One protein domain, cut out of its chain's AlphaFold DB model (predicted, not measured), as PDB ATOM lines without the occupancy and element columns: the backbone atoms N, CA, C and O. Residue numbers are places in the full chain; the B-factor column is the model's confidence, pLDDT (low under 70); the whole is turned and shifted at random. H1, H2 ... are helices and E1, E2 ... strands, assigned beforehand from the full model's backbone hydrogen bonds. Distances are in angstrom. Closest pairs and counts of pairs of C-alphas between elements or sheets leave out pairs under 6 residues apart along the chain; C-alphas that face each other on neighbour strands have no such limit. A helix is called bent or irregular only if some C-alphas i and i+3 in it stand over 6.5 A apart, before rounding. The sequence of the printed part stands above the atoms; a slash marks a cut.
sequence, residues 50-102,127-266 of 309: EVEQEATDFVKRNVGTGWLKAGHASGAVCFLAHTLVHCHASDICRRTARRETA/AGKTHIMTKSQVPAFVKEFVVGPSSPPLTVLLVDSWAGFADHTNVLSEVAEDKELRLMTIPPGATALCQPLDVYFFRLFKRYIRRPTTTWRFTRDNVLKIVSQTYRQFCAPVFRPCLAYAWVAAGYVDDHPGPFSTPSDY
ATOM      1  N   GLU A  50     167.395 188.485 254.267       90.00
ATOM      2  CA  GLU A  50     167.312 187.452 253.221       90.00
ATOM      3  C   GLU A  50     168.685 187.193 252.601       90.00
ATOM      4  O   GLU A  50     169.069 186.044 252.432       90.00
ATOM      5  N   VAL A  51     169.460 188.244 252.306       91.12
ATOM      6  CA  VAL A  51     170.812 188.092 251.735       91.12
ATOM      7  C   VAL A  51     171.767 187.435 252.732       91.12
ATOM      8  O   VAL A  51     172.567 186.585 252.348       91.12
ATOM      9  N   GLU A  52     171.694 187.817 254.007       92.44
ATOM     10  CA  GLU A  52     172.487 187.208 255.081       92.44
ATOM     11  C   GLU A  52     172.109 185.732 255.290       92.44
ATOM     12  O   GLU A  52     172.995 184.888 255.447       92.44
ATOM     13  N   GLN A  53     170.819 185.400 255.210       93.75
ATOM     14  CA  GLN A  53     170.321 184.031 255.302       93.75
ATOM     15  C   GLN A  53     170.726 183.198 254.076       93.75
ATOM     16  O   GLN A  53     171.305 182.130 254.246       93.75
ATOM     17  N   GLU A  54     170.536 183.707 252.853       93.94
ATOM     18  CA  GLU A  54     170.979 183.055 251.609       93.94
ATOM     19  C   GLU A  54     172.491 182.792 251.623       93.94
ATOM     20  O   GLU A  54     172.932 181.713 251.229       93.94
ATOM     21  N   ALA A  55     173.293 183.754 252.094       93.25
ATOM     22  CA  ALA A  55     174.738 183.588 252.242       93.25
ATOM     23  C   ALA A  55     175.076 182.488 253.258       93.25
ATOM     24  O   ALA A  55     175.920 181.633 252.993       93.25
ATOM     25  N   THR A  56     174.393 182.491 254.403       93.44
ATOM     26  CA  THR A  56     174.583 181.498 255.467       93.44
ATOM     27  C   THR A  56     174.216 180.097 254.986       93.44
ATOM     28  O   THR A  56     174.989 179.161 255.178       93.44
ATOM     29  N   ASP A  57     173.074 179.945 254.322       94.06
ATOM     30  CA  ASP A  57     172.607 178.663 253.796       94.06
ATOM     31  C   ASP A  57     173.484 178.172 252.646       94.06
ATOM     32  O   ASP A  57     173.768 176.976 252.550       94.06
ATOM     33  N   PHE A  58     173.971 179.089 251.804       93.44
ATOM     34  CA  PHE A  58     174.954 178.775 250.774       93.44
ATOM     35  C   PHE A  58     176.238 178.219 251.385       93.44
ATOM     36  O   PHE A  58     176.710 177.172 250.950       93.44
ATOM     37  N   VAL A  59     176.793 178.875 252.407       91.19
ATOM     38  CA  VAL A  59     177.993 178.384 253.091       91.19
ATOM     39  C   VAL A  59     177.700 177.034 253.742       91.19
ATOM     40  O   VAL A  59     178.364 176.063 253.399       91.19
ATOM     41  N   LYS A  60     176.648 176.912 254.561       90.62
ATOM     42  CA  LYS A  60     176.271 175.657 255.242       90.62
ATOM     43  C   LYS A  60     176.100 174.471 254.293       90.62
ATOM     44  O   LYS A  60     176.547 173.378 254.612       90.62
ATOM     45  N   ARG A  61     175.482 174.678 253.127       89.69
ATOM     46  CA  ARG A  61     175.302 173.628 252.109       89.69
ATOM     47  C   ARG A  61     176.629 173.115 251.552       89.69
ATOM     48  O   ARG A  61     176.703 171.979 251.098       89.69
ATOM     49  N   ASN A  62     177.650 173.965 251.542       84.88
ATOM     50  CA  ASN A  62     178.938 173.681 250.926       84.88
ATOM     51  C   ASN A  62     180.044 173.360 251.947       84.88
ATOM     52  O   ASN A  62     181.029 172.708 251.590       84.88
ATOM     53  N   VAL A  63     179.873 173.751 253.212       79.81
ATOM     54  CA  VAL A  63     180.717 173.342 254.343       79.81
ATOM     55  C   VAL A  63     180.724 171.822 254.443       79.81
ATOM     56  O   VAL A  63     179.695 171.164 254.323       79.81
ATOM     57  N   GLY A  64     181.907 171.241 254.637       61.81
ATOM     58  CA  GLY A  64     182.044 169.795 254.817       61.81
ATOM     59  C   GLY A  64     181.849 168.962 253.549       61.81
ATOM     60  O   GLY A  64     182.047 167.749 253.604       61.81
ATOM     61  N   THR A  65     181.547 169.572 252.397       64.50
ATOM     62  CA  THR A  65     181.615 168.846 251.129       64.50
ATOM     63  C   THR A  65     183.048 168.336 250.940       64.50
ATOM     64  O   THR A  65     184.015 169.099 251.039       64.50
ATOM     65  N   GLY A  66     183.203 167.029 250.698       55.75
ATOM     66  CA  GLY A  66     184.522 166.386 250.579       55.75
ATOM     67  C   GLY A  66     185.428 167.066 249.546       55.75
ATOM     68  O   GLY A  66     186.643 167.053 249.680       55.75
ATOM     69  N   TRP A  67     184.827 167.757 248.579       60.47
ATOM     70  CA  TRP A  67     185.471 168.505 247.507       60.47
ATOM     71  C   TRP A  67     186.171 169.788 247.973       60.47
ATOM     72  O   TRP A  67     187.277 170.064 247.520       60.47
ATOM     73  N   LEU A  68     185.580 170.552 248.900       59.97
ATOM     74  CA  LEU A  68     186.228 171.741 249.473       59.97
ATOM     75  C   LEU A  68     187.397 171.343 250.382       59.97
ATOM     76  O   LEU A  68     188.454 171.969 250.325       59.97
ATOM     77  N   LYS A  69     187.251 170.248 251.139       57.03
ATOM     78  CA  LYS A  69     188.339 169.680 251.953       57.03
ATOM     79  C   LYS A  69     189.465 169.101 251.086       57.03
ATOM     80  O   LYS A  69     190.630 169.421 251.311       57.03
ATOM     81  N   ALA A  70     189.129 168.325 250.053       48.78
ATOM     82  CA  ALA A  70     190.093 167.754 249.110       48.78
ATOM     83  C   ALA A  70     190.803 168.831 248.278       48.78
ATOM     84  O   ALA A  70     192.017 168.760 248.084       48.78
ATOM     85  N   GLY A  71     190.080 169.864 247.835       52.12
ATOM     86  CA  GLY A  71     190.650 170.995 247.108       52.12
ATOM     87  C   GLY A  71     191.578 171.853 247.970       52.12
ATOM     88  O   GLY A  71     192.629 172.288 247.500       52.12
ATOM     89  N   HIS A  72     191.219 172.084 249.238       52.16
ATOM     90  CA  HIS A  72     192.058 172.827 250.181       52.16
ATOM     91  C   HIS A  72     193.353 172.069 250.506       52.16
ATOM     92  O   HIS A  72     194.432 172.655 250.462       52.16
ATOM     93  N   ALA A  73     193.260 170.756 250.748       44.62
ATOM     94  CA  ALA A  73     194.407 169.900 251.053       44.62
ATOM     95  C   ALA A  73     195.380 169.729 249.870       44.62
ATOM     96  O   ALA A  73     196.587 169.622 250.070       44.62
ATOM     97  N   SER A  74     194.871 169.734 248.635       38.69
ATOM     98  CA  SER A  74     195.672 169.558 247.411       38.69
ATOM     99  C   SER A  74     196.223 170.862 246.821       38.69
ATOM    100  O   SER A  74     196.981 170.825 245.854       38.69
ATOM    101  N   GLY A  75     195.840 172.027 247.358       46.94
ATOM    102  CA  GLY A  75     196.139 173.319 246.733       46.94
ATOM    103  C   GLY A  75     195.369 173.571 245.425       46.94
ATOM    104  O   GLY A  75     195.676 174.531 244.723       46.94
ATOM    105  N   ALA A  76     194.357 172.747 245.112       38.34
ATOM    106  CA  ALA A  76     193.501 172.847 243.922       38.34
ATOM    107  C   ALA A  76     192.499 174.009 243.969       38.34
ATOM    108  O   ALA A  76     191.782 174.273 243.003       38.34
ATOM    109  N   VAL A  77     192.423 174.714 245.097       44.50
ATOM    110  CA  VAL A  77     191.628 175.931 245.218       44.50
ATOM    111  C   VAL A  77     192.386 177.070 244.545       44.50
ATOM    112  O   VAL A  77     193.178 177.789 245.160       44.50
ATOM    113  N   CYS A  78     192.150 177.217 243.243       43.44
ATOM    114  CA  CYS A  78     192.704 178.317 242.476       43.44
ATOM    115  C   CYS A  78     192.100 179.629 242.992       43.44
ATOM    116  O   CYS A  78     190.923 179.938 242.790       43.44
ATOM    117  N   PHE A  79     192.917 180.430 243.677       47.47
ATOM    118  CA  PHE A  79     192.576 181.821 243.900       47.47
ATOM    119  C   PHE A  79     192.525 182.481 242.524       47.47
ATOM    120  O   PHE A  79     193.561 182.707 241.900       47.47
ATOM    121  N   LEU A  80     191.318 182.851 242.092       46.44
ATOM    122  CA  LEU A  80     191.011 183.707 240.938       46.44
ATOM    123  C   LEU A  80     191.650 185.114 241.033       46.44
ATOM    124  O   LEU A  80     191.122 186.105 240.541       46.44
ATOM    125  N   ALA A  81     192.792 185.260 241.690       38.72
ATOM    126  CA  ALA A  81     193.472 186.519 241.866       38.72
ATOM    127  C   ALA A  81     194.085 187.011 240.548       38.72
ATOM    128  O   ALA A  81     194.015 188.205 240.300       38.72
ATOM    129  N   HIS A  82     194.591 186.159 239.649       33.31
ATOM    130  CA  HIS A  82     195.372 186.649 238.501       33.31
ATOM    131  C   HIS A  82     194.584 187.593 237.559       33.31
ATOM    132  O   HIS A  82     195.112 188.623 237.138       33.31
ATOM    133  N   THR A  83     193.288 187.343 237.329       34.25
ATOM    134  CA  THR A  83     192.441 188.186 236.451       34.25
ATOM    135  C   THR A  83     191.627 189.234 237.211       34.25
ATOM    136  O   THR A  83     191.489 190.372 236.744       34.25
ATOM    137  N   LEU A  84     191.163 188.932 238.429       38.53
ATOM    138  CA  LEU A  84     190.484 189.926 239.273       38.53
ATOM    139  C   LEU A  84     191.431 191.030 239.743       38.53
ATOM    140  O   LEU A  84     191.011 192.178 239.869       38.53
ATOM    141  N   VAL A  85     192.712 190.725 239.948       38.44
ATOM    142  CA  VAL A  85     193.732 191.708 240.325       38.44
ATOM    143  C   VAL A  85     193.934 192.742 239.203       38.44
ATOM    144  O   VAL A  85     194.012 193.938 239.491       38.44
ATOM    145  N   HIS A  86     193.871 192.340 237.928       33.22
ATOM    146  CA  HIS A  86     193.865 193.271 236.789       33.22
ATOM    147  C   HIS A  86     192.585 194.128 236.707       33.22
ATOM    148  O   HIS A  86     192.663 195.325 236.407       33.22
ATOM    149  N   CYS A  87     191.420 193.566 237.047       34.03
ATOM    150  CA  CYS A  87     190.155 194.311 237.098       34.03
ATOM    151  C   CYS A  87     190.120 195.315 238.272       34.03
ATOM    152  O   CYS A  87     189.700 196.465 238.113       34.03
ATOM    153  N   HIS A  88     190.627 194.930 239.450       35.88
ATOM    154  CA  HIS A  88     190.670 195.777 240.647       35.88
ATOM    155  C   HIS A  88     191.761 196.855 240.608       35.88
ATOM    156  O   HIS A  88     191.561 197.928 241.185       35.88
ATOM    157  N   ALA A  89     192.867 196.628 239.884       35.75
ATOM    158  CA  ALA A  89     193.877 197.648 239.590       35.75
ATOM    159  C   ALA A  89     193.235 198.923 239.031       35.75
ATOM    160  O   ALA A  89     193.534 200.030 239.477       35.75
ATOM    161  N   SER A  90     192.283 198.756 238.110       36.12
ATOM    162  CA  SER A  90     191.566 199.856 237.468       36.12
ATOM    163  C   SER A  90     190.599 200.566 238.416       36.12
ATOM    164  O   SER A  90     190.470 201.785 238.335       36.12
ATOM    165  N   ASP A  91     189.972 199.861 239.361       33.84
ATOM    166  CA  ASP A  91     189.051 200.464 240.335       33.84
ATOM    167  C   ASP A  91     189.801 201.264 241.422       33.84
ATOM    168  O   ASP A  91     189.354 202.337 241.846       33.84
ATOM    169  N   ILE A  92     191.004 200.811 241.801       35.38
ATOM    170  CA  ILE A  92     191.962 201.589 242.603       35.38
ATOM    171  C   ILE A  92     192.435 202.810 241.803       35.38
ATOM    172  O   ILE A  92     192.326 203.930 242.299       35.38
ATOM    173  N   CYS A  93     192.849 202.629 240.542       32.66
ATOM    174  CA  CYS A  93     193.236 203.719 239.639       32.66
ATOM    175  C   CYS A  93     192.122 204.771 239.516       32.66
ATOM    176  O   CYS A  93     192.385 205.964 239.595       32.66
ATOM    177  N   ARG A  94     190.856 204.350 239.401       34.62
ATOM    178  CA  ARG A  94     189.690 205.236 239.263       34.62
ATOM    179  C   ARG A  94     189.376 206.003 240.549       34.62
ATOM    180  O   ARG A  94     188.969 207.163 240.479       34.62
ATOM    181  N   ARG A  95     189.556 205.387 241.724       34.03
ATOM    182  CA  ARG A  95     189.335 206.040 243.032       34.03
ATOM    183  C   ARG A  95     190.470 206.996 243.399       34.03
ATOM    184  O   ARG A  95     190.190 208.041 243.984       34.03
ATOM    185  N   THR A  96     191.708 206.687 243.016       33.88
ATOM    186  CA  THR A  96     192.877 207.531 243.312       33.88
ATOM    187  C   THR A  96     193.066 208.643 242.278       33.88
ATOM    188  O   THR A  96     193.212 209.799 242.666       33.88
ATOM    189  N   ALA A  97     192.862 208.367 240.984       32.88
ATOM    190  CA  ALA A  97     192.825 209.405 239.949       32.88
ATOM    191  C   ALA A  97     191.698 210.419 240.192       32.88
ATOM    192  O   ALA A  97     191.872 211.590 239.888       32.88
ATOM    193  N   ARG A  98     190.565 210.025 240.803       34.12
ATOM    194  CA  ARG A  98     189.494 210.956 241.234       34.12
ATOM    195  C   ARG A  98     189.846 211.819 242.450       34.12
ATOM    196  O   ARG A  98     189.188 212.840 242.657       34.12
ATOM    197  N   ARG A  99     190.838 211.426 243.260       35.72
ATOM    198  CA  ARG A  99     191.400 212.287 244.315       35.72
ATOM    199  C   ARG A  99     192.359 213.326 243.723       35.72
ATOM    200  O   ARG A  99     192.349 214.457 244.192       35.72
ATOM    201  N   GLU A 100     193.081 212.991 242.653       33.34
ATOM    202  CA  GLU A 100     194.021 213.908 241.984       33.34
ATOM    203  C   GLU A 100     193.392 214.780 240.878       33.34
ATOM    204  O   GLU A 100     193.778 215.934 240.709       33.34
ATOM    205  N   THR A 101     192.340 214.321 240.190       33.06
ATOM    206  CA  THR A 101     191.602 215.123 239.177       33.06
ATOM    207  C   THR A 101     190.744 216.245 239.771       33.06
ATOM    208  O   THR A 101     190.122 216.998 239.031       33.06
ATOM    209  N   ALA A 102     190.770 216.451 241.091       31.98
ATOM    210  CA  ALA A 102     190.357 217.730 241.676       31.98
ATOM    211  C   ALA A 102     191.363 218.870 241.393       31.98
ATOM    212  O   ALA A 102     191.086 220.010 241.764       31.98
ATOM    213  N   ALA A 127     192.970 190.546 226.600       43.41
ATOM    214  CA  ALA A 127     192.677 191.938 226.941       43.41
ATOM    215  C   ALA A 127     191.734 192.559 225.895       43.41
ATOM    216  O   ALA A 127     192.162 192.981 224.824       43.41
ATOM    217  N   GLY A 128     190.438 192.639 226.211       48.44
ATOM    218  CA  GLY A 128     189.482 193.381 225.385       48.44
ATOM    219  C   GLY A 128     189.795 194.882 225.387       48.44
ATOM    220  O   GLY A 128     190.607 195.354 226.177       48.44
ATOM    221  N   LYS A 129     189.093 195.684 224.568       46.03
ATOM    222  CA  LYS A 129     189.245 197.162 224.532       46.03
ATOM    223  C   LYS A 129     188.981 197.853 225.890       46.03
ATOM    224  O   LYS A 129     189.230 199.050 226.035       46.03
ATOM    225  N   THR A 130     188.478 197.118 226.883       53.44
ATOM    226  CA  THR A 130     188.220 197.589 228.245       53.44
ATOM    227  C   THR A 130     188.886 196.677 229.277       53.44
ATOM    228  O   THR A 130     189.152 195.513 229.012       53.44
ATOM    229  N   HIS A 131     189.106 197.199 230.485       58.88
ATOM    230  CA  HIS A 131     189.619 196.442 231.635       58.88
ATOM    231  C   HIS A 131     188.593 195.464 232.244       58.88
ATOM    232  O   HIS A 131     188.855 194.909 233.307       58.88
ATOM    233  N   ILE A 132     187.411 195.329 231.636       68.00
ATOM    234  CA  ILE A 132     186.307 194.498 232.114       68.00
ATOM    235  C   ILE A 132     186.205 193.290 231.189       68.00
ATOM    236  O   ILE A 132     186.121 193.452 229.971       68.00
ATOM    237  N   MET A 133     186.197 192.101 231.782       78.81
ATOM    238  CA  MET A 133     185.993 190.845 231.068       78.81
ATOM    239  C   MET A 133     184.573 190.779 230.486       78.81
ATOM    240  O   MET A 133     183.600 191.113 231.165       78.81
ATOM    241  N   THR A 134     184.441 190.354 229.232       84.94
ATOM    242  CA  THR A 134     183.141 190.122 228.578       84.94
ATOM    243  C   THR A 134     182.729 188.655 228.675       84.94
ATOM    244  O   THR A 134     183.559 187.784 228.912       84.94
ATOM    245  N   LYS A 135     181.441 188.354 228.455       86.94
ATOM    246  CA  LYS A 135     180.933 186.968 228.473       86.94
ATOM    247  C   LYS A 135     181.670 186.051 227.487       86.94
ATOM    248  O   LYS A 135     181.986 184.919 227.822       86.94
ATOM    249  N   SER A 136     182.002 186.576 226.307       88.19
ATOM    250  CA  SER A 136     182.744 185.861 225.263       88.19
ATOM    251  C   SER A 136     184.189 185.521 225.638       88.19
ATOM    252  O   SER A 136     184.801 184.693 224.983       88.19
ATOM    253  N   GLN A 137     184.752 186.174 226.658       86.62
ATOM    254  CA  GLN A 137     186.115 185.917 227.128       86.62
ATOM    255  C   GLN A 137     186.162 184.878 228.250       86.62
ATOM    256  O   GLN A 137     187.244 184.420 228.602       86.62
ATOM    257  N   VAL A 138     185.007 184.520 228.823       88.75
ATOM    258  CA  VAL A 138     184.915 183.565 229.931       88.75
ATOM    259  C   VAL A 138     185.434 182.170 229.556       88.75
ATOM    260  O   VAL A 138     186.216 181.656 230.351       88.75
ATOM    261  N   PRO A 139     185.100 181.576 228.390       89.94
ATOM    262  CA  PRO A 139     185.570 180.228 228.050       89.94
ATOM    263  C   PRO A 139     187.102 180.132 228.008       89.94
ATOM    264  O   PRO A 139     187.706 179.375 228.766       89.94
ATOM    265  N   ALA A 140     187.743 180.997 227.217       86.31
ATOM    266  CA  ALA A 140     189.199 181.067 227.125       86.31
ATOM    267  C   ALA A 140     189.854 181.412 228.474       86.31
ATOM    268  O   ALA A 140     190.886 180.847 228.835       86.31
ATOM    269  N   PHE A 141     189.234 182.290 229.270       85.88
ATOM    270  CA  PHE A 141     189.707 182.580 230.622       85.88
ATOM    271  C   PHE A 141     189.706 181.331 231.521       85.88
ATOM    272  O   PHE A 141     190.680 181.082 232.235       85.88
ATOM    273  N   VAL A 142     188.628 180.546 231.488       87.25
ATOM    274  CA  VAL A 142     188.495 179.306 232.259       87.25
ATOM    275  C   VAL A 142     189.544 178.293 231.818       87.25
ATOM    276  O   VAL A 142     190.297 177.800 232.659       87.25
ATOM    277  N   LYS A 143     189.650 178.047 230.511       85.88
ATOM    278  CA  LYS A 143     190.618 177.118 229.928       85.88
ATOM    279  C   LYS A 143     192.058 177.453 230.308       85.88
ATOM    280  O   LYS A 143     192.804 176.578 230.733       85.88
ATOM    281  N   GLU A 144     192.459 178.713 230.167       81.69
ATOM    282  CA  GLU A 144     193.857 179.105 230.360       81.69
ATOM    283  C   GLU A 144     194.243 179.265 231.834       81.69
ATOM    284  O   GLU A 144     195.351 178.894 232.225       81.69
ATOM    285  N   PHE A 145     193.359 179.835 232.661       79.62
ATOM    286  CA  PHE A 145     193.725 180.294 234.007       79.62
ATOM    287  C   PHE A 145     193.063 179.531 235.149       79.62
ATOM    288  O   PHE A 145     193.539 179.628 236.281       79.62
ATOM    289  N   VAL A 146     191.973 178.806 234.889       82.94
ATOM    290  CA  VAL A 146     191.284 178.016 235.920       82.94
ATOM    291  C   VAL A 146     191.652 176.545 235.785       82.94
ATOM    292  O   VAL A 146     192.170 175.968 236.736       82.94
ATOM    293  N   VAL A 147     191.457 175.970 234.597       84.69
ATOM    294  CA  VAL A 147     191.728 174.555 234.291       84.69
ATOM    295  C   VAL A 147     192.900 174.382 233.322       84.69
ATOM    296  O   VAL A 147     192.903 173.501 232.466       84.69
ATOM    297  N   GLY A 148     193.925 175.230 233.462       79.88
ATOM    298  CA  GLY A 148     195.131 175.154 232.638       79.88
ATOM    299  C   GLY A 148     195.897 173.829 232.814       79.88
ATOM    300  O   GLY A 148     195.585 173.046 233.712       79.88
ATOM    301  N   PRO A 149     196.952 173.570 232.020       78.56
ATOM    302  CA  PRO A 149     197.650 172.277 232.020       78.56
ATOM    303  C   PRO A 149     198.171 171.821 233.395       78.56
ATOM    304  O   PRO A 149     198.176 170.632 233.695       78.56
ATOM    305  N   SER A 150     198.569 172.767 234.252       78.06
ATOM    306  CA  SER A 150     199.056 172.509 235.614       78.06
ATOM    307  C   SER A 150     197.952 172.376 236.670       78.06
ATOM    308  O   SER A 150     198.258 172.125 237.836       78.06
ATOM    309  N   SER A 151     196.684 172.574 236.300       77.12
ATOM    310  CA  SER A 151     195.555 172.442 237.222       77.12
ATOM    311  C   SER A 151     195.305 170.972 237.587       77.12
ATOM    312  O   SER A 151     195.513 170.081 236.754       77.12
ATOM    313  N   PRO A 152     194.840 170.679 238.813       79.38
ATOM    314  CA  PRO A 152     194.438 169.328 239.194       79.38
ATOM    315  C   PRO A 152     193.277 168.800 238.335       79.38
ATOM    316  O   PRO A 152     192.523 169.604 237.783       79.38
ATOM    317  N   PRO A 153     193.098 167.466 238.232       83.19
ATOM    318  CA  PRO A 153     192.009 166.869 237.453       83.19
ATOM    319  C   PRO A 153     190.631 167.388 237.857       83.19
ATOM    320  O   PRO A 153     189.790 167.600 236.999       83.19
ATOM    321  N   LEU A 154     190.426 167.657 239.148       84.88
ATOM    322  CA  LEU A 154     189.234 168.316 239.657       84.88
ATOM    323  C   LEU A 154     189.572 169.728 240.140       84.88
ATOM    324  O   LEU A 154     190.389 169.901 241.045       84.88
ATOM    325  N   THR A 155     188.867 170.722 239.604       84.62
ATOM    326  CA  THR A 155     188.951 172.120 240.036       84.62
ATOM    327  C   THR A 155     187.575 172.639 240.446       84.62
ATOM    328  O   THR A 155     186.581 172.443 239.750       84.62
ATOM    329  N   VAL A 156     187.509 173.340 241.583       85.00
ATOM    330  CA  VAL A 156     186.288 174.002 242.066       85.00
ATOM    331  C   VAL A 156     186.421 175.509 241.868       85.00
ATOM    332  O   VAL A 156     187.352 176.133 242.375       85.00
ATOM    333  N   LEU A 157     185.472 176.100 241.147       87.06
ATOM    334  CA  LEU A 157     185.439 177.513 240.795       87.06
ATOM    335  C   LEU A 157     184.301 178.224 241.534       87.06
ATOM    336  O   LEU A 157     183.136 178.092 241.172       87.06
ATOM    337  N   LEU A 158     184.649 179.003 242.562       88.12
ATOM    338  CA  LEU A 158     183.710 179.829 243.327       88.12
ATOM    339  C   LEU A 158     183.652 181.256 242.761       88.12
ATOM    340  O   LEU A 158     184.633 182.001 242.836       88.12
ATOM    341  N   VAL A 159     182.498 181.654 242.228       89.88
ATOM    342  CA  VAL A 159     182.292 182.926 241.511       89.88
ATOM    343  C   VAL A 159     181.105 183.711 242.055       89.88
ATOM    344  O   VAL A 159     180.235 183.173 242.738       89.88
ATOM    345  N   ASP A 160     181.074 185.011 241.765       89.00
ATOM    346  CA  ASP A 160     179.917 185.850 242.059       89.00
ATOM    347  C   ASP A 160     178.757 185.571 241.087       89.00
ATOM    348  O   ASP A 160     178.904 184.899 240.067       89.00
ATOM    349  N   SER A 161     177.578 186.116 241.384       88.81
ATOM    350  CA  SER A 161     176.387 185.974 240.540       88.81
ATOM    351  C   SER A 161     176.431 186.840 239.267       88.81
ATOM    352  O   SER A 161     175.395 187.358 238.828       88.81
ATOM    353  N   TRP A 162     177.612 187.115 238.706       88.44
ATOM    354  CA  TRP A 162     177.721 187.920 237.495       88.44
ATOM    355  C   TRP A 162     177.153 187.163 236.288       88.44
ATOM    356  O   TRP A 162     177.389 185.975 236.094       88.44
ATOM    357  N   ALA A 163     176.430 187.873 235.418       85.38
ATOM    358  CA  ALA A 163     175.703 187.274 234.297       85.38
ATOM    359  C   ALA A 163     176.588 186.566 233.251       85.38
ATOM    360  O   ALA A 163     176.048 185.901 232.369       85.38
ATOM    361  N   GLY A 164     177.910 186.763 233.276       85.69
ATOM    362  CA  GLY A 164     178.844 185.996 232.448       85.69
ATOM    363  C   GLY A 164     179.199 184.628 233.025       85.69
ATOM    364  O   GLY A 164     179.509 183.734 232.252       85.69
ATOM    365  N   PHE A 165     179.091 184.449 234.344       87.06
ATOM    366  CA  PHE A 165     179.261 183.153 235.006       87.06
ATOM    367  C   PHE A 165     177.944 182.389 235.185       87.06
ATOM    368  O   PHE A 165     177.966 181.180 235.360       87.06
ATOM    369  N   ALA A 166     176.798 183.070 235.098       84.88
ATOM    370  CA  ALA A 166     175.483 182.425 235.149       84.88
ATOM    371  C   ALA A 166     175.211 181.480 233.958       84.88
ATOM    372  O   ALA A 166     174.359 180.602 234.051       84.88
ATOM    373  N   ASP A 167     175.921 181.655 232.842       88.12
ATOM    374  CA  ASP A 167     175.842 180.778 231.674       88.12
ATOM    375  C   ASP A 167     176.844 179.627 231.823       88.12
ATOM    376  O   ASP A 167     177.975 179.697 231.343       88.12
ATOM    377  N   HIS A 168     176.439 178.585 232.552       88.81
ATOM    378  CA  HIS A 168     177.310 177.447 232.863       88.81
ATOM    379  C   HIS A 168     177.787 176.729 231.593       88.81
ATOM    380  O   HIS A 168     178.930 176.284 231.541       88.81
ATOM    381  N   THR A 169     176.952 176.669 230.553       90.31
ATOM    382  CA  THR A 169     177.316 176.081 229.257       90.31
ATOM    383  C   THR A 169     178.481 176.835 228.627       90.31
ATOM    384  O   THR A 169     179.445 176.220 228.180       90.31
ATOM    385  N   ASN A 170     178.440 178.169 228.651       92.06
ATOM    386  CA  ASN A 170     179.542 178.995 228.165       92.06
ATOM    387  C   ASN A 170     180.789 178.903 229.060       92.06
ATOM    388  O   ASN A 170     181.901 178.934 228.555       92.06
ATOM    389  N   VAL A 171     180.645 178.775 230.383       88.69
ATOM    390  CA  VAL A 171     181.805 178.583 231.280       88.69
ATOM    391  C   VAL A 171     182.535 177.271 230.973       88.69
ATOM    392  O   VAL A 171     183.762 177.228 231.027       88.69
ATOM    393  N   LEU A 172     181.787 176.212 230.662       90.94
ATOM    394  CA  LEU A 172     182.313 174.855 230.498       90.94
ATOM    395  C   LEU A 172     182.717 174.505 229.058       90.94
ATOM    396  O   LEU A 172     183.339 173.468 228.854       90.94
ATOM    397  N   SER A 173     182.401 175.346 228.069       92.56
ATOM    398  CA  SER A 173     182.549 175.012 226.642       92.56
ATOM    399  C   SER A 173     183.984 174.733 226.186       92.56
ATOM    400  O   SER A 173     184.180 174.079 225.167       92.56
ATOM    401  N   GLU A 174     184.978 175.227 226.925       91.31
ATOM    402  CA  GLU A 174     186.402 175.074 226.615       91.31
ATOM    403  C   GLU A 174     187.183 174.263 227.669       91.31
ATOM    404  O   GLU A 174     188.417 174.235 227.647       91.31
ATOM    405  N   VAL A 175     186.487 173.603 228.601       89.31
ATOM    406  CA  VAL A 175     187.116 172.695 229.572       89.31
ATOM    407  C   VAL A 175     187.512 171.403 228.854       89.31
ATOM    408  O   VAL A 175     186.707 170.822 228.133       89.31
ATOM    409  N   ALA A 176     188.763 170.972 229.024       88.12
ATOM    410  CA  ALA A 176     189.262 169.741 228.415       88.12
ATOM    411  C   ALA A 176     188.587 168.496 229.021       88.12
ATOM    412  O   ALA A 176     188.242 168.496 230.199       88.12
ATOM    413  N   GLU A 177     188.427 167.432 228.230       88.06
ATOM    414  CA  GLU A 177     187.719 166.207 228.643       88.06
ATOM    415  C   GLU A 177     188.382 165.484 229.828       88.06
ATOM    416  O   GLU A 177     187.704 164.815 230.605       88.06
ATOM    417  N   ASP A 178     189.697 165.642 230.003       89.62
ATOM    418  CA  ASP A 178     190.469 165.084 231.119       89.62
ATOM    419  C   ASP A 178     190.364 165.913 232.415       89.62
ATOM    420  O   ASP A 178     190.963 165.557 233.436       89.62
ATOM    421  N   LYS A 179     189.618 167.026 232.387       87.25
ATOM    422  CA  LYS A 179     189.440 167.948 233.512       87.25
ATOM    423  C   LYS A 179     187.972 168.049 233.915       87.25
ATOM    424  O   LYS A 179     187.079 168.258 233.103       87.25
ATOM    425  N   GLU A 180     187.735 168.017 235.216       87.94
ATOM    426  CA  GLU A 180     186.442 168.280 235.829       87.94
ATOM    427  C   GLU A 180     186.442 169.682 236.456       87.94
ATOM    428  O   GLU A 180     187.201 169.973 237.386       87.94
ATOM    429  N   LEU A 181     185.562 170.561 235.964       88.56
ATOM    430  CA  LEU A 181     185.332 171.885 236.541       88.56
ATOM    431  C   LEU A 181     183.974 171.949 237.234       88.56
ATOM    432  O   LEU A 181     182.927 171.846 236.594       88.56
ATOM    433  N   ARG A 182     183.981 172.212 238.541       86.12
ATOM    434  CA  ARG A 182     182.759 172.434 239.321       86.12
ATOM    435  C   ARG A 182     182.550 173.901 239.608       86.12
ATOM    436  O   ARG A 182     183.329 174.515 240.332       86.12
ATOM    437  N   LEU A 183     181.465 174.445 239.079       87.12
ATOM    438  CA  LEU A 183     181.098 175.837 239.275       87.12
ATOM    439  C   LEU A 183     180.208 176.007 240.510       87.12
ATOM    440  O   LEU A 183     179.189 175.335 240.657       87.12
ATOM    441  N   MET A 184     180.580 176.942 241.378       88.06
ATOM    442  CA  MET A 184     179.808 177.354 242.545       88.06
ATOM    443  C   MET A 184     179.493 178.845 242.443       88.06
ATOM    444  O   MET A 184     180.390 179.686 242.516       88.06
ATOM    445  N   THR A 185     178.211 179.174 242.307       90.81
ATOM    446  CA  THR A 185     177.752 180.556 242.123       90.81
ATOM    447  C   THR A 185     177.200 181.111 243.430       90.81
ATOM    448  O   THR A 185     176.203 180.615 243.953       90.81
ATOM    449  N   ILE A 186     177.844 182.153 243.956       91.25
ATOM    450  CA  ILE A 186     177.421 182.856 245.172       91.25
ATOM    451  C   ILE A 186     176.085 183.576 244.918       91.25
ATOM    452  O   ILE A 186     175.930 184.183 243.854       91.25
ATOM    453  N   PRO A 187     175.135 183.578 245.875       92.19
ATOM    454  CA  PRO A 187     173.871 184.289 245.721       92.19
ATOM    455  C   PRO A 187     174.045 185.794 245.437       92.19
ATOM    456  O   PRO A 187     174.963 186.436 245.963       92.19
ATOM    457  N   PRO A 188     173.152 186.410 244.641       91.12
ATOM    458  CA  PRO A 188     173.233 187.835 244.353       91.12
ATOM    459  C   PRO A 188     173.210 188.706 245.615       91.12
ATOM    460  O   PRO A 188     172.273 188.669 246.410       91.12
ATOM    461  N   GLY A 189     174.238 189.544 245.767       89.44
ATOM    462  CA  GLY A 189     174.399 190.444 246.915       89.44
ATOM    463  C   GLY A 189     175.144 189.839 248.108       89.44
ATOM    464  O   GLY A 189     175.536 190.590 248.999       89.44
ATOM    465  N   ALA A 190     175.415 188.530 248.103       92.38
ATOM    466  CA  ALA A 190     176.103 187.833 249.191       92.38
ATOM    467  C   ALA A 190     177.642 187.853 249.085       92.38
ATOM    468  O   ALA A 190     178.327 187.414 250.004       92.38
ATOM    469  N   THR A 191     178.217 188.395 248.004       89.81
ATOM    470  CA  THR A 191     179.669 188.364 247.737       89.81
ATOM    471  C   THR A 191     180.516 188.871 248.908       89.81
ATOM    472  O   THR A 191     181.456 188.209 249.336       89.81
ATOM    473  N   ALA A 192     180.142 190.010 249.495       89.75
ATOM    474  CA  ALA A 192     180.875 190.598 250.617       89.75
ATOM    475  C   ALA A 192     180.749 189.806 251.933       89.75
ATOM    476  O   ALA A 192     181.492 190.088 252.872       89.75
ATOM    477  N   LEU A 193     179.804 188.865 252.010       92.19
ATOM    478  CA  LEU A 193     179.521 188.059 253.197       92.19
ATOM    479  C   LEU A 193     180.246 186.714 253.151       92.19
ATOM    480  O   LEU A 193     180.761 186.274 254.171       92.19
ATOM    481  N   CYS A 194     180.300 186.076 251.978       91.94
ATOM    482  CA  CYS A 194     180.774 184.699 251.862       91.94
ATOM    483  C   CYS A 194     181.767 184.455 250.719       91.94
ATOM    484  O   CYS A 194     182.077 183.304 250.442       91.94
ATOM    485  N   GLN A 195     182.289 185.469 250.022       90.25
ATOM    486  CA  GLN A 195     183.398 185.246 249.089       90.25
ATOM    487  C   GLN A 195     184.739 185.406 249.828       90.25
ATOM    488  O   GLN A 195     185.036 186.516 250.276       90.25
ATOM    489  N   PRO A 196     185.608 184.376 249.897       89.19
ATOM    490  CA  PRO A 196     186.899 184.463 250.598       89.19
ATOM    491  C   PRO A 196     187.757 185.653 250.142       89.19
ATOM    492  O   PRO A 196     188.416 186.329 250.944       89.19
ATOM    493  N   LEU A 197     187.705 185.951 248.839       85.81
ATOM    494  CA  LEU A 197     188.420 187.076 248.250       85.81
ATOM    495  C   LEU A 197     187.970 188.430 248.821       85.81
ATOM    496  O   LEU A 197     188.820 189.237 249.196       85.81
ATOM    497  N   ASP A 198     186.664 188.681 248.915       87.31
ATOM    498  CA  ASP A 198     186.129 189.951 249.419       87.31
ATOM    499  C   ASP A 198     186.150 190.038 250.949       87.31
ATOM    500  O   ASP A 198     186.518 191.082 251.501       87.31
ATOM    501  N   VAL A 199     185.820 188.937 251.633       89.81
ATOM    502  CA  VAL A 199     185.767 188.860 253.102       89.81
ATOM    503  C   VAL A 199     187.132 189.163 253.722       89.81
ATOM    504  O   VAL A 199     187.214 189.888 254.723       89.81
ATOM    505  N   TYR A 200     188.213 188.663 253.108       90.00
ATOM    506  CA  TYR A 200     189.551 188.742 253.689       90.00
ATOM    507  C   TYR A 200     190.641 189.222 252.718       90.00
ATOM    508  O   TYR A 200     191.218 190.295 252.928       90.00
ATOM    509  N   PHE A 201     190.926 188.480 251.642       88.44
ATOM    510  CA  PHE A 201     192.120 188.699 250.805       88.44
ATOM    511  C   PHE A 201     192.237 190.126 250.256       88.44
ATOM    512  O   PHE A 201     193.264 190.791 250.431       88.44
ATOM    513  N   PHE A 202     191.188 190.648 249.616       85.62
ATOM    514  CA  PHE A 202     191.235 191.966 248.993       85.62
ATOM    515  C   PHE A 202     191.385 193.087 250.011       85.62
ATOM    516  O   PHE A 202     191.907 194.147 249.663       85.62
ATOM    517  N   ARG A 203     190.973 192.888 251.267       86.94
ATOM    518  CA  ARG A 203     191.224 193.868 252.331       86.94
ATOM    519  C   ARG A 203     192.720 193.975 252.606       86.94
ATOM    520  O   ARG A 203     193.236 195.094 252.632       86.94
ATOM    521  N   LEU A 204     193.414 192.840 252.724       89.00
ATOM    522  CA  LEU A 204     194.870 192.795 252.887       89.00
ATOM    523  C   LEU A 204     195.589 193.377 251.671       89.00
ATOM    524  O   LEU A 204     196.432 194.259 251.818       89.00
ATOM    525  N   PHE A 205     195.196 192.953 250.471       86.50
ATOM    526  CA  PHE A 205     195.779 193.419 249.214       86.50
ATOM    527  C   PHE A 205     195.651 194.942 249.058       86.50
ATOM    528  O   PHE A 205     196.626 195.654 248.814       86.50
ATOM    529  N   LYS A 206     194.445 195.478 249.288       83.62
ATOM    530  CA  LYS A 206     194.178 196.922 249.216       83.62
ATOM    531  C   LYS A 206     194.906 197.698 250.321       83.62
ATOM    532  O   LYS A 206     195.268 198.849 250.091       83.62
ATOM    533  N   ARG A 207     195.102 197.122 251.516       84.88
ATOM    534  CA  ARG A 207     195.896 197.740 252.597       84.88
ATOM    535  C   ARG A 207     197.373 197.813 252.218       84.88
ATOM    536  O   ARG A 207     197.973 198.873 252.371       84.88
ATOM    537  N   TYR A 208     197.909 196.727 251.666       85.19
ATOM    538  CA  TYR A 208     199.300 196.629 251.244       85.19
ATOM    539  C   TYR A 208     199.638 197.652 250.159       85.19
ATOM    540  O   TYR A 208     200.565 198.434 250.330       85.19
ATOM    541  N   ILE A 209     198.826 197.732 249.098       82.88
ATOM    542  CA  ILE A 209     199.045 198.684 247.996       82.88
ATOM    543  C   ILE A 209     198.951 200.134 248.470       82.88
ATOM    544  O   ILE A 209     199.666 200.985 247.962       82.88
ATOM    545  N   ARG A 210     198.086 200.449 249.443       78.31
ATOM    546  CA  ARG A 210     197.902 201.835 249.903       78.31
ATOM    547  C   ARG A 210     199.078 202.382 250.707       78.31
ATOM    548  O   ARG A 210     199.264 203.596 250.708       78.31
ATOM    549  N   ARG A 211     199.865 201.533 251.373       74.50
ATOM    550  CA  ARG A 211     200.997 201.977 252.205       74.50
ATOM    551  C   ARG A 211     202.101 202.698 251.413       74.50
ATOM    552  O   ARG A 211     202.417 203.821 251.783       74.50
ATOM    553  N   PRO A 212     202.646 202.144 250.315       65.31
ATOM    554  CA  PRO A 212     203.714 202.802 249.566       65.31
ATOM    555  C   PRO A 212     203.239 203.986 248.701       65.31
ATOM    556  O   PRO A 212     204.074 204.698 248.162       65.31
ATOM    557  N   THR A 213     201.928 204.217 248.533       58.22
ATOM    558  CA  THR A 213     201.383 205.070 247.448       58.22
ATOM    559  C   THR A 213     201.461 206.596 247.613       58.22
ATOM    560  O   THR A 213     200.966 207.303 246.740       58.22
ATOM    561  N   THR A 214     202.060 207.146 248.671       55.62
ATOM    562  CA  THR A 214     202.027 208.607 248.906       55.62
ATOM    563  C   THR A 214     202.889 209.434 247.943       55.62
ATOM    564  O   THR A 214     202.655 210.633 247.834       55.62
ATOM    565  N   THR A 215     203.831 208.827 247.213       57.22
ATOM    566  CA  THR A 215     204.795 209.549 246.350       57.22
ATOM    567  C   THR A 215     204.733 209.189 244.860       57.22
ATOM    568  O   THR A 215     205.493 209.737 244.063       57.22
ATOM    569  N   TRP A 216     203.841 208.288 244.437       59.09
ATOM    570  CA  TRP A 216     203.868 207.745 243.072       59.09
ATOM    571  C   TRP A 216     202.928 208.475 242.119       59.09
ATOM    572  O   TRP A 216     201.774 208.743 242.438       59.09
ATOM    573  N   ARG A 217     203.392 208.694 240.882       63.94
ATOM    574  CA  ARG A 217     202.525 209.141 239.783       63.94
ATOM    575  C   ARG A 217     201.578 208.004 239.395       63.94
ATOM    576  O   ARG A 217     202.034 206.959 238.915       63.94
ATOM    577  N   PHE A 218     200.274 208.227 239.552       69.25
ATOM    578  CA  PHE A 218     199.209 207.284 239.191       69.25
ATOM    579  C   PHE A 218     199.002 207.201 237.673       69.25
ATOM    580  O   PHE A 218     197.959 207.578 237.138       69.25
ATOM    581  N   THR A 219     199.999 206.685 236.956       74.56
ATOM    582  CA  THR A 219     199.819 206.237 235.572       74.56
ATOM    583  C   THR A 219     199.289 204.804 235.566       74.56
ATOM    584  O   THR A 219     199.561 204.020 236.479       74.56
ATOM    585  N   ARG A 220     198.527 204.440 234.529       68.69
ATOM    586  CA  ARG A 220     197.953 203.093 234.401       68.69
ATOM    587  C   ARG A 220     199.027 202.007 234.483       68.69
ATOM    588  O   ARG A 220     198.846 201.030 235.201       68.69
ATOM    589  N   ASP A 221     200.142 202.197 233.788       73.94
ATOM    590  CA  ASP A 221     201.206 201.196 233.718       73.94
ATOM    591  C   ASP A 221     201.930 201.045 235.059       73.94
ATOM    592  O   ASP A 221     202.251 199.928 235.457       73.94
ATOM    593  N   ASN A 222     202.109 202.137 235.809       75.88
ATOM    594  CA  ASN A 222     202.637 202.066 237.173       75.88
ATOM    595  C   ASN A 222     201.688 201.296 238.090       75.88
ATOM    596  O   ASN A 222     202.134 200.455 238.867       75.88
ATOM    597  N   VAL A 223     200.379 201.532 237.977       73.75
ATOM    598  CA  VAL A 223     199.385 200.798 238.766       73.75
ATOM    599  C   VAL A 223     199.388 199.315 238.410       73.75
ATOM    600  O   VAL A 223     199.393 198.491 239.320       73.75
ATOM    601  N   LEU A 224     199.464 198.957 237.125       72.94
ATOM    602  CA  LEU A 224     199.593 197.560 236.702       72.94
ATOM    603  C   LEU A 224     200.873 196.920 237.252       72.94
ATOM    604  O   LEU A 224     200.800 195.832 237.812       72.94
ATOM    605  N   LYS A 225     202.019 197.609 237.180       77.00
ATOM    606  CA  LYS A 225     203.293 197.129 237.744       77.00
ATOM    607  C   LYS A 225     203.211 196.906 239.254       77.00
ATOM    608  O   LYS A 225     203.613 195.847 239.726       77.00
ATOM    609  N   ILE A 226     202.658 197.862 240.007       80.44
ATOM    610  CA  ILE A 226     202.478 197.754 241.468       80.44
ATOM    611  C   ILE A 226     201.586 196.571 241.807       80.44
ATOM    612  O   ILE A 226     201.883 195.791 242.710       80.44
ATOM    613  N   VAL A 227     200.486 196.441 241.080       78.12
ATOM    614  CA  VAL A 227     199.506 195.394 241.303       78.12
ATOM    615  C   VAL A 227     200.099 194.012 240.998       78.12
ATOM    616  O   VAL A 227     199.993 193.120 241.840       78.12
ATOM    617  N   SER A 228     200.795 193.850 239.870       75.69
ATOM    618  CA  SER A 228     201.504 192.611 239.528       75.69
ATOM    619  C   SER A 228     202.606 192.283 240.536       75.69
ATOM    620  O   SER A 228     202.742 191.135 240.950       75.69
ATOM    621  N   GLN A 229     203.380 193.279 240.977       80.75
ATOM    622  CA  GLN A 229     204.422 193.075 241.983       80.75
ATOM    623  C   GLN A 229     203.838 192.656 243.331       80.75
ATOM    624  O   GLN A 229     204.334 191.716 243.947       80.75
ATOM    625  N   THR A 230     202.762 193.313 243.761       82.81
ATOM    626  CA  THR A 230     202.063 192.969 245.004       82.81
ATOM    627  C   THR A 230     201.510 191.552 244.929       82.81
ATOM    628  O   THR A 230     201.665 190.785 245.872       82.81
ATOM    629  N   TYR A 231     200.908 191.172 243.800       80.56
ATOM    630  CA  TYR A 231     200.414 189.814 243.605       80.56
ATOM    631  C   TYR A 231     201.535 188.777 243.727       80.56
ATOM    632  O   TYR A 231     201.412 187.852 244.524       80.56
ATOM    633  N   ARG A 232     202.669 188.988 243.041       79.06
ATOM    634  CA  ARG A 232     203.844 188.106 243.156       79.06
ATOM    635  C   ARG A 232     204.343 187.976 244.594       79.06
ATOM    636  O   ARG A 232     204.702 186.882 245.010       79.06
ATOM    637  N   GLN A 233     204.333 189.066 245.364       84.19
ATOM    638  CA  GLN A 233     204.688 189.026 246.785       84.19
ATOM    639  C   GLN A 233     203.695 188.191 247.598       84.19
ATOM    640  O   GLN A 233     204.117 187.390 248.423       84.19
ATOM    641  N   PHE A 234     202.392 188.322 247.346       84.56
ATOM    642  CA  PHE A 234     201.358 187.541 248.034       84.56
ATOM    643  C   PHE A 234     201.406 186.047 247.677       84.56
ATOM    644  O   PHE A 234     200.978 185.228 248.484       84.56
ATOM    645  N   CYS A 235     201.963 185.678 246.520       80.25
ATOM    646  CA  CYS A 235     202.205 184.281 246.144       80.25
ATOM    647  C   CYS A 235     203.352 183.613 246.927       80.25
ATOM    648  O   CYS A 235     203.561 182.409 246.773       80.25
ATOM    649  N   ALA A 236     204.104 184.352 247.751       80.75
ATOM    650  CA  ALA A 236     205.190 183.778 248.536       80.75
ATOM    651  C   ALA A 236     204.671 182.702 249.520       80.75
ATOM    652  O   ALA A 236     203.648 182.925 250.177       80.75
ATOM    653  N   PRO A 237     205.381 181.564 249.694       83.50
ATOM    654  CA  PRO A 237     204.937 180.469 250.562       83.50
ATOM    655  C   PRO A 237     204.618 180.882 252.004       83.50
ATOM    656  O   PRO A 237     203.679 180.353 252.591       83.50
ATOM    657  N   VAL A 238     205.338 181.875 252.541       85.50
ATOM    658  CA  VAL A 238     205.124 182.437 253.888       85.50
ATOM    659  C   VAL A 238     203.702 182.971 254.107       85.50
ATOM    660  O   VAL A 238     203.213 182.973 255.233       85.50
ATOM    661  N   PHE A 239     202.998 183.379 253.045       86.44
ATOM    662  CA  PHE A 239     201.631 183.895 253.146       86.44
ATOM    663  C   PHE A 239     200.553 182.836 252.912       86.44
ATOM    664  O   PHE A 239     199.375 183.155 253.057       86.44
ATOM    665  N   ARG A 240     200.904 181.577 252.609       85.31
ATOM    666  CA  ARG A 240     199.911 180.506 252.406       85.31
ATOM    667  C   ARG A 240     198.948 180.350 253.592       85.31
ATOM    668  O   ARG A 240     197.748 180.351 253.328       85.31
ATOM    669  N   PRO A 241     199.398 180.322 254.865       85.69
ATOM    670  CA  PRO A 241     198.477 180.247 256.005       85.69
ATOM    671  C   PRO A 241     197.548 181.468 256.092       85.69
ATOM    672  O   PRO A 241     196.343 181.336 256.291       85.69
ATOM    673  N   CYS A 242     198.081 182.668 255.834       89.12
ATOM    674  CA  CYS A 242     197.299 183.905 255.800       89.12
ATOM    675  C   CYS A 242     196.223 183.888 254.699       89.12
ATOM    676  O   CYS A 242     195.128 184.415 254.891       89.12
ATOM    677  N   LEU A 243     196.523 183.311 253.534       87.25
ATOM    678  CA  LEU A 243     195.566 183.171 252.436       87.25
ATOM    679  C   LEU A 243     194.535 182.073 252.718       87.25
ATOM    680  O   LEU A 243     193.357 182.267 252.424       87.25
ATOM    681  N   ALA A 244     194.949 180.962 253.332       84.69
ATOM    682  CA  ALA A 244     194.056 179.890 253.766       84.69
ATOM    683  C   ALA A 244     192.995 180.400 254.754       84.69
ATOM    684  O   ALA A 244     191.822 180.057 254.619       84.69
ATOM    685  N   TYR A 245     193.367 181.321 255.651       88.94
ATOM    686  CA  TYR A 245     192.438 181.958 256.589       88.94
ATOM    687  C   TYR A 245     191.262 182.668 255.901       88.94
ATOM    688  O   TYR A 245     190.205 182.818 256.503       88.94
ATOM    689  N   ALA A 246     191.379 183.071 254.630       89.75
ATOM    690  CA  ALA A 246     190.255 183.653 253.899       89.75
ATOM    691  C   ALA A 246     189.044 182.705 253.810       89.75
ATOM    692  O   ALA A 246     187.906 183.170 253.805       89.75
ATOM    693  N   TRP A 247     189.289 181.392 253.759       88.25
ATOM    694  CA  TRP A 247     188.250 180.361 253.727       88.25
ATOM    695  C   TRP A 247     187.592 180.166 255.090       88.25
ATOM    696  O   TRP A 247     186.373 180.025 255.151       88.25
ATOM    697  N   VAL A 248     188.383 180.261 256.162       89.81
ATOM    698  CA  VAL A 248     187.897 180.262 257.551       89.81
ATOM    699  C   VAL A 248     187.052 181.501 257.821       89.81
ATOM    700  O   VAL A 248     185.916 181.408 258.271       89.81
ATOM    701  N   ALA A 249     187.557 182.678 257.448       90.50
ATOM    702  CA  ALA A 249     186.853 183.944 257.616       90.50
ATOM    703  C   ALA A 249     185.519 183.997 256.853       90.50
ATOM    704  O   ALA A 249     184.596 184.674 257.294       90.50
ATOM    705  N   ALA A 250     185.426 183.312 255.709       90.75
ATOM    706  CA  ALA A 250     184.198 183.198 254.925       90.75
ATOM    707  C   ALA A 250     183.294 182.023 255.355       90.75
ATOM    708  O   ALA A 250     182.216 181.860 254.787       90.75
ATOM    709  N   GLY A 251     183.719 181.224 256.341       90.50
ATOM    710  CA  GLY A 251     182.930 180.163 256.964       90.50
ATOM    711  C   GLY A 251     182.911 178.818 256.234       90.50
ATOM    712  O   GLY A 251     182.092 177.982 256.584       90.50
ATOM    713  N   TYR A 252     183.764 178.582 255.229       86.56
ATOM    714  CA  TYR A 252     183.781 177.297 254.496       86.56
ATOM    715  C   TYR A 252     184.582 176.196 255.189       86.56
ATOM    716  O   TYR A 252     184.403 175.017 254.876       86.56
ATOM    717  N   VAL A 253     185.519 176.582 256.054       86.31
ATOM    718  CA  VAL A 253     186.471 175.689 256.719       86.31
ATOM    719  C   VAL A 253     186.571 176.108 258.179       86.31
ATOM    720  O   VAL A 253     186.740 177.291 258.458       86.31
ATOM    721  N   ASP A 254     186.496 175.146 259.093       85.12
ATOM    722  CA  ASP A 254     186.606 175.408 260.535       85.12
ATOM    723  C   ASP A 254     188.068 175.398 261.016       85.12
ATOM    724  O   ASP A 254     188.421 176.055 261.995       85.12
ATOM    725  N   ASP A 255     188.939 174.684 260.298       83.62
ATOM    726  CA  ASP A 255     190.343 174.497 260.651       83.62
ATOM    727  C   ASP A 255     191.146 175.794 260.469       83.62
ATOM    728  O   ASP A 255     191.478 176.216 259.356       83.62
ATOM    729  N   HIS A 256     191.495 176.438 261.584       89.19
ATOM    730  CA  HIS A 256     192.356 177.614 261.564       89.19
ATOM    731  C   HIS A 256     193.784 177.227 261.129       89.19
ATOM    732  O   HIS A 256     194.374 176.324 261.725       89.19
ATOM    733  N   PRO A 257     194.423 177.949 260.186       85.94
ATOM    734  CA  PRO A 257     195.745 177.599 259.646       85.94
ATOM    735  C   PRO A 257     196.923 177.907 260.600       85.94
ATOM    736  O   PRO A 257     198.046 178.132 260.151       85.94
ATOM    737  N   GLY A 258     196.679 177.957 261.914       88.62
ATOM    738  CA  GLY A 258     197.657 178.390 262.917       88.62
ATOM    739  C   GLY A 258     198.001 179.891 262.857       88.62
ATOM    740  O   GLY A 258     197.353 180.650 262.134       88.62
ATOM    741  N   PRO A 259     198.983 180.352 263.649       90.44
ATOM    742  CA  PRO A 259     199.428 181.745 263.641       90.44
ATOM    743  C   PRO A 259     200.150 182.099 262.332       90.44
ATOM    744  O   PRO A 259     200.907 181.301 261.783       90.44
ATOM    745  N   PHE A 260     199.952 183.322 261.838       91.50
ATOM    746  CA  PHE A 260     200.605 183.817 260.624       91.50
ATOM    747  C   PHE A 260     200.817 185.332 260.656       91.50
ATOM    748  O   PHE A 260     200.101 186.061 261.339       91.50
ATOM    749  N   SER A 261     201.773 185.816 259.859       89.00
ATOM    750  CA  SER A 261     201.961 187.250 259.615       89.00
ATOM    751  C   SER A 261     201.212 187.675 258.357       89.00
ATOM    752  O   SER A 261     201.311 187.024 257.313       89.00
ATOM    753  N   THR A 262     200.511 188.811 258.407       89.38
ATOM    754  CA  THR A 262     199.948 189.385 257.179       89.38
ATOM    755  C   THR A 262     201.068 189.955 256.301       89.38
ATOM    756  O   THR A 262     202.117 190.347 256.824       89.38
ATOM    757  N   PRO A 263     200.863 190.093 254.978       86.88
ATOM    758  CA  PRO A 263     201.849 190.728 254.103       86.88
ATOM    759  C   PRO A 263     202.220 192.146 254.535       86.88
ATOM    760  O   PRO A 263     203.363 192.562 254.383       86.88
ATOM    761  N   SER A 264     201.266 192.893 255.103       86.25
ATOM    762  CA  SER A 264     201.546 194.242 255.603       86.25
ATOM    763  C   SER A 264     202.434 194.219 256.844       86.25
ATOM    764  O   SER A 264     203.322 195.058 256.956       86.25
ATOM    765  N   ASP A 265     202.207 193.280 257.759       86.69
ATOM    766  CA  ASP A 265     203.006 193.183 258.981       86.69
ATOM    767  C   ASP A 265     204.413 192.675 258.663       86.69
ATOM    768  O   ASP A 265     205.395 193.261 259.110       86.69
ATOM    769  N   TYR A 266     204.508 191.690 257.770       87.50
ATOM    770  CA  TYR A 266     205.779 191.137 257.317       87.50
ATOM    771  C   TYR A 266     206.642 192.185 256.599       87.50
ATOM    772  O   TYR A 266     207.816 192.353 256.912       87.50
TER     773      TYR A 266
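What this domain is: This is residues 50 to 102 and 127 to 266 of the 309 residues of an uncharacterized protein of Haemonchus contortus (UniProt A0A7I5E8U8). A small two-stranded parallel sheet, E1 and E2, has H2 over one face and H4 and H5 over the other; next to it a group of crossed helices, H3, H7, H9 and H10, makes the rest of the body, with the short H6 at the corner where H7 begins and H1 packed on H6, away from H7. The printed part has 193 residues, mostly helix, in the order H1 H2 H3 H4 E1 H5 E2 H6 H7 H8 H9 H10 H11. It is compact, with a radius of gyration of the C-alphas of 17.3 A and spans of 49 by 42 by 38 A.

Where its parts are: Strand E1 is residues 154 to 159, from C-alpha 154 at (189.234, 168.316, 239.657), and E2 is residues 180 to 185, each 16.3 A long. H5, residues 168 to 172, lies between them in the chain. H1 is residues 50 to 62, 18.2 A, from C-alpha 50 at (167.312, 187.452, 253.221); H2 is 66 to 74, H3 81 to 100, 27.4 A, and H4 135 to 146. H6 is 191 to 194, H7 196 to 210, 20.6 A, H8 212 to 215, H9 220 to 234, 21.0 A, H10 237 to 249, 19.7 A, and H11 263 to 266, ending at (205.779, 191.137, 257.317). H7, H8 and H10 are irregular, with C-alphas 199 and 202 7.5 A, 212 and 215 7.6 A, and 238 and 241 7.3 A apart; H4 only just is, with 136 and 139 6.9 A apart.

How they stand to each other: E1 and E2 are parallel at 19 degrees, with N 157 and O 182 at 2.8 A; E1, H5, E2 form a strand-helix-strand unit, two parallel neighbour strands with a helix between, its crossover right-handed. The closest C-alphas of H2 and E1 are Gly 71 and Val 156, 7.3 A. H4 touches H5 with residues 138 to 142 alone, closest C-alphas Pro 139 and Val 171, 5.2 A. The hub H7 touches H10 at a steep tilt of 48 degrees, opposite ways, C-alphas Pro 196 and Ala 246 closest at 4.8 A. H9 touches H3 at a steep tilt of 47 degrees, C-alphas Ala 89 and Val 227 closest at 6.3 A. H1 touches H6, C-alphas Ala 55 and Cys 194 at 6.1 A; H7 and H8 meet only through their link; H11 touches H7, C-alphas Ser 264 and Tyr 208 at 5.5 A. Each O i to N i+4 pair is within hydrogen-bond range in H1, H2, H5 and H9, but 12 of 16 in H3, 6 of 8 in H4, 9 of 11 in H7 and 4 of 9 in H10, where 7 of 10 O i to N i+3 pairs are; H6, H8 and H11 are too short.

The domain as a whole: Residues 103 to 126 are not printed, and C-alphas 102 and 127 are 29.8 A apart across the cut. The link H10 to H11 is long. Mean pLDDT of the printed part is 75.3; residues 64 to 102, 127 to 132, 212 to 218 and 220 are under 70.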